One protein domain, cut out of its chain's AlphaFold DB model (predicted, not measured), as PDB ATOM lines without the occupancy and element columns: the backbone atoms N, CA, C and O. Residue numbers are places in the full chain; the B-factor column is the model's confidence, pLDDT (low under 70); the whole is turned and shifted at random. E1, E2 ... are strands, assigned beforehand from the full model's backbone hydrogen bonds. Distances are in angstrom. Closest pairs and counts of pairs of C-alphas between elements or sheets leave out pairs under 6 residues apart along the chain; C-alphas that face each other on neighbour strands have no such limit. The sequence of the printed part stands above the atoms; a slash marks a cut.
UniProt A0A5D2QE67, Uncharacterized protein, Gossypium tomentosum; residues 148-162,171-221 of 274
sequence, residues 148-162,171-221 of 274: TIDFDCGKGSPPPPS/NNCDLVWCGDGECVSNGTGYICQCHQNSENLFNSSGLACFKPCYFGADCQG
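Overview. This is residues 148 to 162 and 171 to 221 of the 274 residues of an uncharacterized protein of Gossypium tomentosum (UniProt A0A5D2QE67). This is a chain with little regular structure: one two-stranded antiparallel hairpin, E1 then E2, makes one end, and winding loops make the rest. The 66 printed residues hold no named helix; the class is all strand, with 12 residues in named elements. The whole is only just compact, close to loose, with a radius of gyration of the C-alphas of 12.7 A and spans of 38 by 26 by 18 A.

Arrangement. Look first at residues 148 to 162, which hold no named element. Further on, E1, residues 181 to 186, and E2, residues 189 to 194, form a hairpin with a tight link, antiparallel at 151 degrees. Find N 184 and O 191, 2.8 A apart, within hydrogen-bond range. Then see residues 199 to 200 pair antiparallel with 209 to 210.

Along the chain. Find C-alpha 181 at (137.376, 126.769, 150.824); E1 runs 14.8 A from there. E2 runs 16.5 A to C-alpha 194 at (140.829, 128.560, 152.008).

Size, cuts and confidence. The C-alphas farthest apart, Gly 187 and Asp 218, are 38.6 A apart. Residues 163 to 170 are not printed; C-alphas 162 and 171 are 14.3 A apart. Confidence is under 70 at residues 155 to 162 and 220 to 221.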
ATOM      1  N   THR A 148     125.676 142.874 159.295       82.81
ATOM      2  CA  THR A 148     125.230 142.481 157.959       82.81
ATOM      3  C   THR A 148     126.227 141.505 157.341       82.81
ATOM      4  O   THR A 148     127.424 141.783 157.296       82.81
ATOM      5  N   ILE A 149     125.734 140.361 156.861       79.94
ATOM      6  CA  ILE A 149     126.532 139.367 156.136       79.94
ATOM      7  C   ILE A 149     125.921 139.147 154.760       79.94
ATOM      8  O   ILE A 149     124.714 138.934 154.653       79.94
ATOM      9  N   ASP A 150     126.771 139.158 153.742       81.94
ATOM     10  CA  ASP A 150     126.412 138.921 152.349       81.94
ATOM     11  C   ASP A 150     127.379 137.902 151.732       81.94
ATOM     12  O   ASP A 150     128.428 138.250 151.194       81.94
ATOM     13  N   PHE A 151     127.014 136.621 151.798       79.00
ATOM     14  CA  PHE A 151     127.800 135.521 151.227       79.00
ATOM     15  C   PHE A 151     127.974 135.597 149.696       79.00
ATOM     16  O   PHE A 151     128.751 134.821 149.137       79.00
ATOM     17  N   ASP A 152     127.303 136.536 149.024       78.00
ATOM     18  CA  ASP A 152     127.439 136.781 147.593       78.00
ATOM     19  C   ASP A 152     128.402 137.911 147.247       78.00
ATOM     20  O   ASP A 152     128.722 138.099 146.072       78.00
ATOM     21  N   CYS A 153     128.833 138.713 148.225       80.00
ATOM     22  CA  CYS A 153     129.546 139.966 147.967       80.00
ATOM     23  C   CYS A 153     128.809 140.858 146.936       80.00
ATOM     24  O   CYS A 153     129.423 141.408 146.015       80.00
ATOM     25  N   GLY A 154     127.478 140.947 147.038       70.38
ATOM     26  CA  GLY A 154     126.602 141.692 146.133       70.38
ATOM     27  C   GLY A 154     126.285 141.005 144.796       70.38
ATOM     28  O   GLY A 154     125.784 141.672 143.888       70.38
ATOM     29  N   LYS A 155     126.590 139.707 144.625       62.19
ATOM     30  CA  LYS A 155     126.418 138.970 143.349       62.19
ATOM     31  C   LYS A 155     125.199 138.036 143.254       62.19
ATOM     32  O   LYS A 155     124.968 137.516 142.167       62.19
ATOM     33  N   GLY A 156     124.394 137.903 144.308       59.81
ATOM     34  CA  GLY A 156     123.126 137.162 144.322       59.81
ATOM     35  C   GLY A 156     123.223 135.632 144.476       59.81
ATOM     36  O   GLY A 156     123.670 134.943 143.567       59.81
ATOM     37  N   SER A 157     122.677 135.159 145.602       46.41
ATOM     38  CA  SER A 157     122.510 133.796 146.136       46.41
ATOM     39  C   SER A 157     123.685 132.807 145.976       46.41
ATOM     40  O   SER A 157     123.934 132.329 144.865       46.41
ATOM     41  N   PRO A 158     124.325 132.353 147.081       49.38
ATOM     42  CA  PRO A 158     125.461 131.450 146.975       49.38
ATOM     43  C   PRO A 158     124.985 130.050 146.589       49.38
ATOM     44  O   PRO A 158     123.833 129.694 146.868       49.38
ATOM     45  N   PRO A 159     125.869 129.197 146.040       45.44
ATOM     46  CA  PRO A 159     125.586 127.776 145.934       45.44
ATOM     47  C   PRO A 159     125.178 127.228 147.315       45.44
ATOM     48  O   PRO A 159     125.921 127.422 148.285       45.44
ATOM     49  N   PRO A 160     124.022 126.550 147.440       45.31
ATOM     50  CA  PRO A 160     123.681 125.834 148.662       45.31
ATOM     51  C   PRO A 160     124.787 124.829 149.024       45.31
ATOM     52  O   PRO A 160     125.482 124.355 148.119       45.31
ATOM     53  N   PRO A 161     124.938 124.452 150.310       51.53
ATOM     54  CA  PRO A 161     125.865 123.403 150.716       51.53
ATOM     55  C   PRO A 161     125.687 122.164 149.837       51.53
ATOM     56  O   PRO A 161     124.560 121.712 149.615       51.53
ATOM     57  N   SER A 162     126.794 121.641 149.308       48.66
ATOM     58  CA  SER A 162     126.775 120.477 148.427       48.66
ATOM     59  C   SER A 162     126.113 119.295 149.130       48.66
ATOM     60  O   SER A 162     126.451 118.979 150.270       48.66
ATOM     61  N   ASN A 171     134.050 110.110 154.871       71.25
ATOM     62  CA  ASN A 171     135.205 110.988 154.968       71.25
ATOM     63  C   ASN A 171     134.991 111.975 156.117       71.25
ATOM     64  O   ASN A 171     133.869 112.394 156.405       71.25
ATOM     65  N   ASN A 172     136.082 112.452 156.715       77.94
ATOM     66  CA  ASN A 172     136.054 113.485 157.759       77.94
ATOM     67  C   ASN A 172     135.426 114.824 157.312       77.94
ATOM     68  O   ASN A 172     135.272 115.717 158.139       77.94
ATOM     69  N   CYS A 173     135.064 114.948 156.033       82.69
ATOM     70  CA  CYS A 173     134.502 116.128 155.392       82.69
ATOM     71  C   CYS A 173     133.000 116.050 155.069       82.69
ATOM     72  O   CYS A 173     132.424 117.078 154.729       82.69
ATOM     73  N   ASP A 174     132.337 114.891 155.178       77.56
ATOM     74  CA  ASP A 174     130.975 114.705 154.625       77.56
ATOM     75  C   ASP A 174     129.894 115.590 155.280       77.56
ATOM     76  O   ASP A 174     128.832 115.817 154.701       77.56
ATOM     77  N   LEU A 175     130.162 116.083 156.494       71.06
ATOM     78  CA  LEU A 175     129.305 116.997 157.261       71.06
ATOM     79  C   LEU A 175     130.001 118.338 157.568       71.06
ATOM     80  O   LEU A 175     129.518 119.115 158.392       71.06
ATOM     81  N   VAL A 176     131.143 118.606 156.929       76.75
ATOM     82  CA  VAL A 176     131.939 119.819 157.139       76.75
ATOM     83  C   VAL A 176     131.630 120.826 156.042       76.75
ATOM     84  O   VAL A 176     131.783 120.548 154.856       76.75
ATOM     85  N   TRP A 177     131.251 122.037 156.442       81.62
ATOM     86  CA  TRP A 177     131.104 123.160 155.527       81.62
ATOM     87  C   TRP A 177     132.265 124.138 155.707       81.62
ATOM     88  O   TRP A 177     132.389 124.770 156.754       81.62
ATOM     89  N   CYS A 178     133.101 124.271 154.676       85.62
ATOM     90  CA  CYS A 178     134.299 125.113 154.703       85.62
ATOM     91  C   CYS A 178     134.118 126.514 154.101       85.62
ATOM     92  O   CYS A 178     135.093 127.257 154.017       85.62
ATOM     93  N   GLY A 179     132.898 126.922 153.736       86.12
ATOM     94  CA  GLY A 179     132.646 128.250 153.170       86.12
ATOM     95  C   GLY A 179     133.353 128.444 151.830       86.12
ATOM     96  O   GLY A 179     133.162 127.649 150.913       86.12
ATOM     97  N   ASP A 180     134.178 129.485 151.718       88.69
ATOM     98  CA  ASP A 180     134.994 129.763 150.526       88.69
ATOM     99  C   ASP A 180     136.304 128.952 150.484       88.69
ATOM    100  O   ASP A 180     137.388 129.480 150.236       88.69
ATOM    101  N   GLY A 181     136.223 127.658 150.772       90.69
ATOM    102  CA  GLY A 181     137.376 126.769 150.824       90.69
ATOM    103  C   GLY A 181     136.980 125.304 150.735       90.69
ATOM    104  O   GLY A 181     135.810 124.946 150.882       90.69
ATOM    105  N   GLU A 182     137.971 124.452 150.509       91.94
ATOM    106  CA  GLU A 182     137.788 123.009 150.373       91.94
ATOM    107  C   GLU A 182     138.062 122.301 151.703       91.94
ATOM    108  O   GLU A 182     138.982 122.661 152.439       91.94
ATOM    109  N   CYS A 183     137.270 121.278 152.023       90.38
ATOM    110  CA  CYS A 183     137.565 120.419 153.164       90.38
ATOM    111  C   CYS A 183     138.604 119.365 152.773       90.38
ATOM    112  O   CYS A 183     138.426 118.639 151.793       90.38
ATOM    113  N   VAL A 184     139.665 119.252 153.569       92.38
ATOM    114  CA  VAL A 184     140.752 118.291 153.385       92.38
ATOM    115  C   VAL A 184     140.905 117.468 154.662       92.38
ATOM    116  O   VAL A 184     141.123 118.018 155.742       92.38
ATOM    117  N   SER A 185     140.817 116.141 154.557       89.31
ATOM    118  CA  SER A 185     141.063 115.239 155.691       89.31
ATOM    119  C   SER A 185     142.493 115.405 156.216       89.31
ATOM    120  O   SER A 185     143.455 115.375 155.447       89.31
ATOM    121  N   ASN A 186     142.651 115.544 157.533       86.12
ATOM    122  CA  ASN A 186     143.945 115.735 158.184       86.12
ATOM    123  C   ASN A 186     144.091 114.759 159.359       86.12
ATOM    124  O   ASN A 186     143.547 114.972 160.442       86.12
ATOM    125  N   GLY A 187     144.793 113.646 159.127       84.69
ATOM    126  CA  GLY A 187     144.913 112.565 160.107       84.69
ATOM    127  C   GLY A 187     143.548 111.962 160.450       84.69
ATOM    128  O   GLY A 187     142.897 111.375 159.593       84.69
ATOM    129  N   THR A 188     143.123 112.110 161.705       78.06
ATOM    130  CA  THR A 188     141.800 111.693 162.206       78.06
ATOM    131  C   THR A 188     140.746 112.807 162.176       78.06
ATOM    132  O   THR A 188     139.605 112.568 162.569       78.06
ATOM    133  N   GLY A 189     141.110 114.016 161.741       83.50
ATOM    134  CA  GLY A 189     140.235 115.183 161.644       83.50
ATOM    135  C   GLY A 189     140.162 115.743 160.223       83.50
ATOM    136  O   GLY A 189     140.378 115.036 159.237       83.50
ATOM    137  N   TYR A 190     139.862 117.033 160.120       87.00
ATOM    138  CA  TYR A 190     139.792 117.775 158.863       87.00
ATOM    139  C   TYR A 190     140.392 119.174 159.029       87.00
ATOM    140  O   TYR A 190     140.536 119.671 160.147       87.00
ATOM    141  N   ILE A 191     140.703 119.813 157.905       90.62
ATOM    142  CA  ILE A 191     140.968 121.248 157.803       90.62
ATOM    143  C   ILE A 191     140.153 121.842 156.652       90.62
ATOM    144  O   ILE A 191     139.878 121.169 155.662       90.62
ATOM    145  N   CYS A 192     139.800 123.115 156.770       90.69
ATOM    146  CA  CYS A 192     139.263 123.938 155.701       90.69
ATOM    147  C   CYS A 192     140.405 124.716 155.047       90.69
ATOM    148  O   CYS A 192     140.962 125.636 155.648       90.69
ATOM    149  N   GLN A 193     140.768 124.338 153.824       94.56
ATOM    150  CA  GLN A 193     141.795 125.004 153.033       94.56
ATOM    151  C   GLN A 193     141.162 126.133 152.210       94.56
ATOM    152  O   GLN A 193     140.394 125.892 151.282       94.56
ATOM    153  N   CYS A 194     141.473 127.376 152.573       93.38
ATOM    154  CA  CYS A 194     140.829 128.560 152.008       93.38
ATOM    155  C   CYS A 194     141.318 128.928 150.604       93.38
ATOM    156  O   CYS A 194     142.504 128.802 150.285       93.38
ATOM    157  N   HIS A 195     140.403 129.443 149.778       91.94
ATOM    158  CA  HIS A 195     140.734 130.011 148.474       91.94
ATOM    159  C   HIS A 195     141.396 131.392 148.589       91.94
ATOM    160  O   HIS A 195     141.304 132.079 149.609       91.94
ATOM    161  N   GLN A 196     142.028 131.833 147.497       89.69
ATOM    162  CA  GLN A 196     142.672 133.142 147.384       89.69
ATOM    163  C   GLN A 196     141.732 134.286 147.817       89.69
ATOM    164  O   GLN A 196     140.636 134.439 147.279       89.69
ATOM    165  N   ASN A 197     142.208 135.146 148.725       85.62
ATOM    166  CA  ASN A 197     141.454 136.262 149.321       85.62
ATOM    167  C   ASN A 197     140.275 135.844 150.226       85.62
ATOM    168  O   ASN A 197     139.364 136.644 150.454       85.62
ATOM    169  N   SER A 198     140.309 134.628 150.768       88.19
ATOM    170  CA  SER A 198     139.516 134.219 151.928       88.19
ATOM    171  C   SER A 198     140.435 133.709 153.036       88.19
ATOM    172  O   SER A 198     141.534 133.225 152.766       88.19
ATOM    173  N   GLU A 199     139.997 133.832 154.284       89.44
ATOM    174  CA  GLU A 199     140.743 133.361 155.454       89.44
ATOM    175  C   GLU A 199     139.833 132.537 156.362       89.44
ATOM    176  O   GLU A 199     138.620 132.769 156.419       89.44
ATOM    177  N   ASN A 200     140.410 131.573 157.085       88.25
ATOM    178  CA  ASN A 200     139.674 130.818 158.088       88.25
ATOM    179  C   ASN A 200     139.179 131.771 159.175       88.25
ATOM    180  O   ASN A 200     139.929 132.611 159.684       88.25
ATOM    181  N   LEU A 201     137.935 131.589 159.604       78.94
ATOM    182  CA  LEU A 201     137.415 132.339 160.733       78.94
ATOM    183  C   LEU A 201     138.291 132.129 161.986       78.94
ATOM    184  O   LEU A 201     138.731 131.019 162.286       78.94
ATOM    185  N   PHE A 202     138.573 133.221 162.700       76.75
ATOM    186  CA  PHE A 202     139.508 133.274 163.836       76.75
ATOM    187  C   PHE A 202     140.930 132.763 163.539       76.75
ATOM    188  O   PHE A 202     141.676 132.491 164.478       76.75
ATOM    189  N   ASN A 203     141.324 132.658 162.261       84.00
ATOM    190  CA  ASN A 203     142.586 132.052 161.827       84.00
ATOM    191  C   ASN A 203     142.759 130.595 162.325       84.00
ATOM    192  O   ASN A 203     143.869 130.155 162.623       84.00
ATOM    193  N   SER A 204     141.649 129.855 162.454       83.25
ATOM    194  CA  SER A 204     141.626 128.449 162.879       83.25
ATOM    195  C   SER A 204     141.292 127.543 161.698       83.25
ATOM    196  O   SER A 204     140.181 127.593 161.176       83.25
ATOM    197  N   SER A 205     142.223 126.680 161.291       88.56
ATOM    198  CA  SER A 205     142.064 125.815 160.110       88.56
ATOM    199  C   SER A 205     140.904 124.815 160.199       88.56
ATOM    200  O   SER A 205     140.509 124.277 159.173       88.56
ATOM    201  N   GLY A 206     140.329 124.574 161.382       84.38
ATOM    202  CA  GLY A 206     139.106 123.774 161.542       84.38
ATOM    203  C   GLY A 206     137.803 124.533 161.251       84.38
ATOM    204  O   GLY A 206     136.734 123.934 161.303       84.38
ATOM    205  N   LEU A 207     137.859 125.842 160.975       82.75
ATOM    206  CA  LEU A 207     136.685 126.692 160.758       82.75
ATOM    207  C   LEU A 207     136.581 127.176 159.308       82.75
ATOM    208  O   LEU A 207     137.580 127.329 158.605       82.75
ATOM    209  N   ALA A 208     135.348 127.449 158.878       84.38
ATOM    210  CA  ALA A 208     135.033 127.871 157.518       84.38
ATOM    211  C   ALA A 208     135.776 129.149 157.079       84.38
ATOM    212  O   ALA A 208     136.072 130.040 157.882       84.38
ATOM    213  N   CYS A 209     136.034 129.228 155.778       87.62
ATOM    214  CA  CYS A 209     136.723 130.308 155.092       87.62
ATOM    215  C   CYS A 209     135.748 131.414 154.680       87.62
ATOM    216  O   CYS A 209     134.701 131.144 154.084       87.62
ATOM    217  N   PHE A 210     136.100 132.667 154.968       84.81
ATOM    218  CA  PHE A 210     135.291 133.839 154.638       84.81
ATOM    219  C   PHE A 210     136.082 134.827 153.780       84.81
ATOM    220  O   PHE A 210     137.239 135.129 154.075       84.81
ATOM    221  N   LYS A 211     135.436 135.390 152.753       86.88
ATOM    222  CA  LYS A 211     135.954 136.558 152.031       86.88
ATOM    223  C   LYS A 211     135.719 137.838 152.851       86.88
ATOM    224  O   LYS A 211     134.666 137.950 153.478       86.88
ATOM    225  N   PRO A 212     136.593 138.860 152.768       83.62
ATOM    226  CA  PRO A 212     136.345 140.172 153.376       83.62
ATOM    227  C   PRO A 212     135.009 140.796 152.949       83.62
ATOM    228  O   PRO A 212     134.323 141.405 153.762       83.62
ATOM    229  N   CYS A 213     134.601 140.589 151.692       83.69
ATOM    230  CA  CYS A 213     133.343 141.108 151.157       83.69
ATOM    231  C   CYS A 213     132.079 140.387 151.662       83.69
ATOM    232  O   CYS A 213     130.983 140.839 151.346       83.69
ATOM    233  N   TYR A 214     132.209 139.322 152.470       84.75
ATOM    234  CA  TYR A 214     131.071 138.740 153.189       84.75
ATOM    235  C   TYR A 214     130.601 139.604 154.357       84.75
ATOM    236  O   TYR A 214     129.491 139.402 154.840       84.75
ATOM    237  N   PHE A 215     131.415 140.555 154.815       83.00
ATOM    238  CA  PHE A 215     131.117 141.398 155.966       83.00
ATOM    239  C   PHE A 215     130.698 142.796 155.517       83.00
ATOM    240  O   PHE A 215     131.411 143.467 154.768       83.00
ATOM    241  N   GLY A 216     129.542 143.250 156.001       79.44
ATOM    242  CA  GLY A 216     129.087 144.623 155.820       79.44
ATOM    243  C   GLY A 216     129.989 145.637 156.528       79.44
ATOM    244  O   GLY A 216     130.782 145.311 157.416       79.44
ATOM    245  N   ALA A 217     129.850 146.912 156.157       81.19
ATOM    246  CA  ALA A 217     130.600 148.007 156.782       81.19
ATOM    247  C   ALA A 217     130.311 148.151 158.294       81.19
ATOM    248  O   ALA A 217     131.144 148.657 159.042       81.19
ATOM    249  N   ASP A 218     129.160 147.657 158.750       82.50
ATOM    250  CA  ASP A 218     128.728 147.576 160.148       82.50
ATOM    251  C   ASP A 218     129.440 146.479 160.967       82.50
ATOM    252  O   ASP A 218     129.282 146.419 162.184       82.50
ATOM    253  N   CYS A 219     130.265 145.633 160.339       78.38
ATOM    254  CA  CYS A 219     131.091 144.639 161.034       78.38
ATOM    255  C   CYS A 219     132.417 145.205 161.588       78.38
ATOM    256  O   CYS A 219     133.169 144.484 162.256       78.38
ATOM    257  N   GLN A 220     132.744 146.475 161.314       67.19
ATOM    258  CA  GLN A 220     133.987 147.096 161.780       67.19
ATOM    259  C   GLN A 220     133.961 147.348 163.297       67.19
ATOM    260  O   GLN A 220     133.140 148.104 163.806       67.19
ATOM    261  N   GLY A 221     134.898 146.724 164.022       61.19
ATOM    262  CA  GLY A 221     135.079 146.897 165.471       61.19
ATOM    263  C   GLY A 221     135.199 145.597 166.275       61.19
ATOM    264  O   GLY A 221     135.651 145.625 167.414       61.19
TER     265      GLY A 221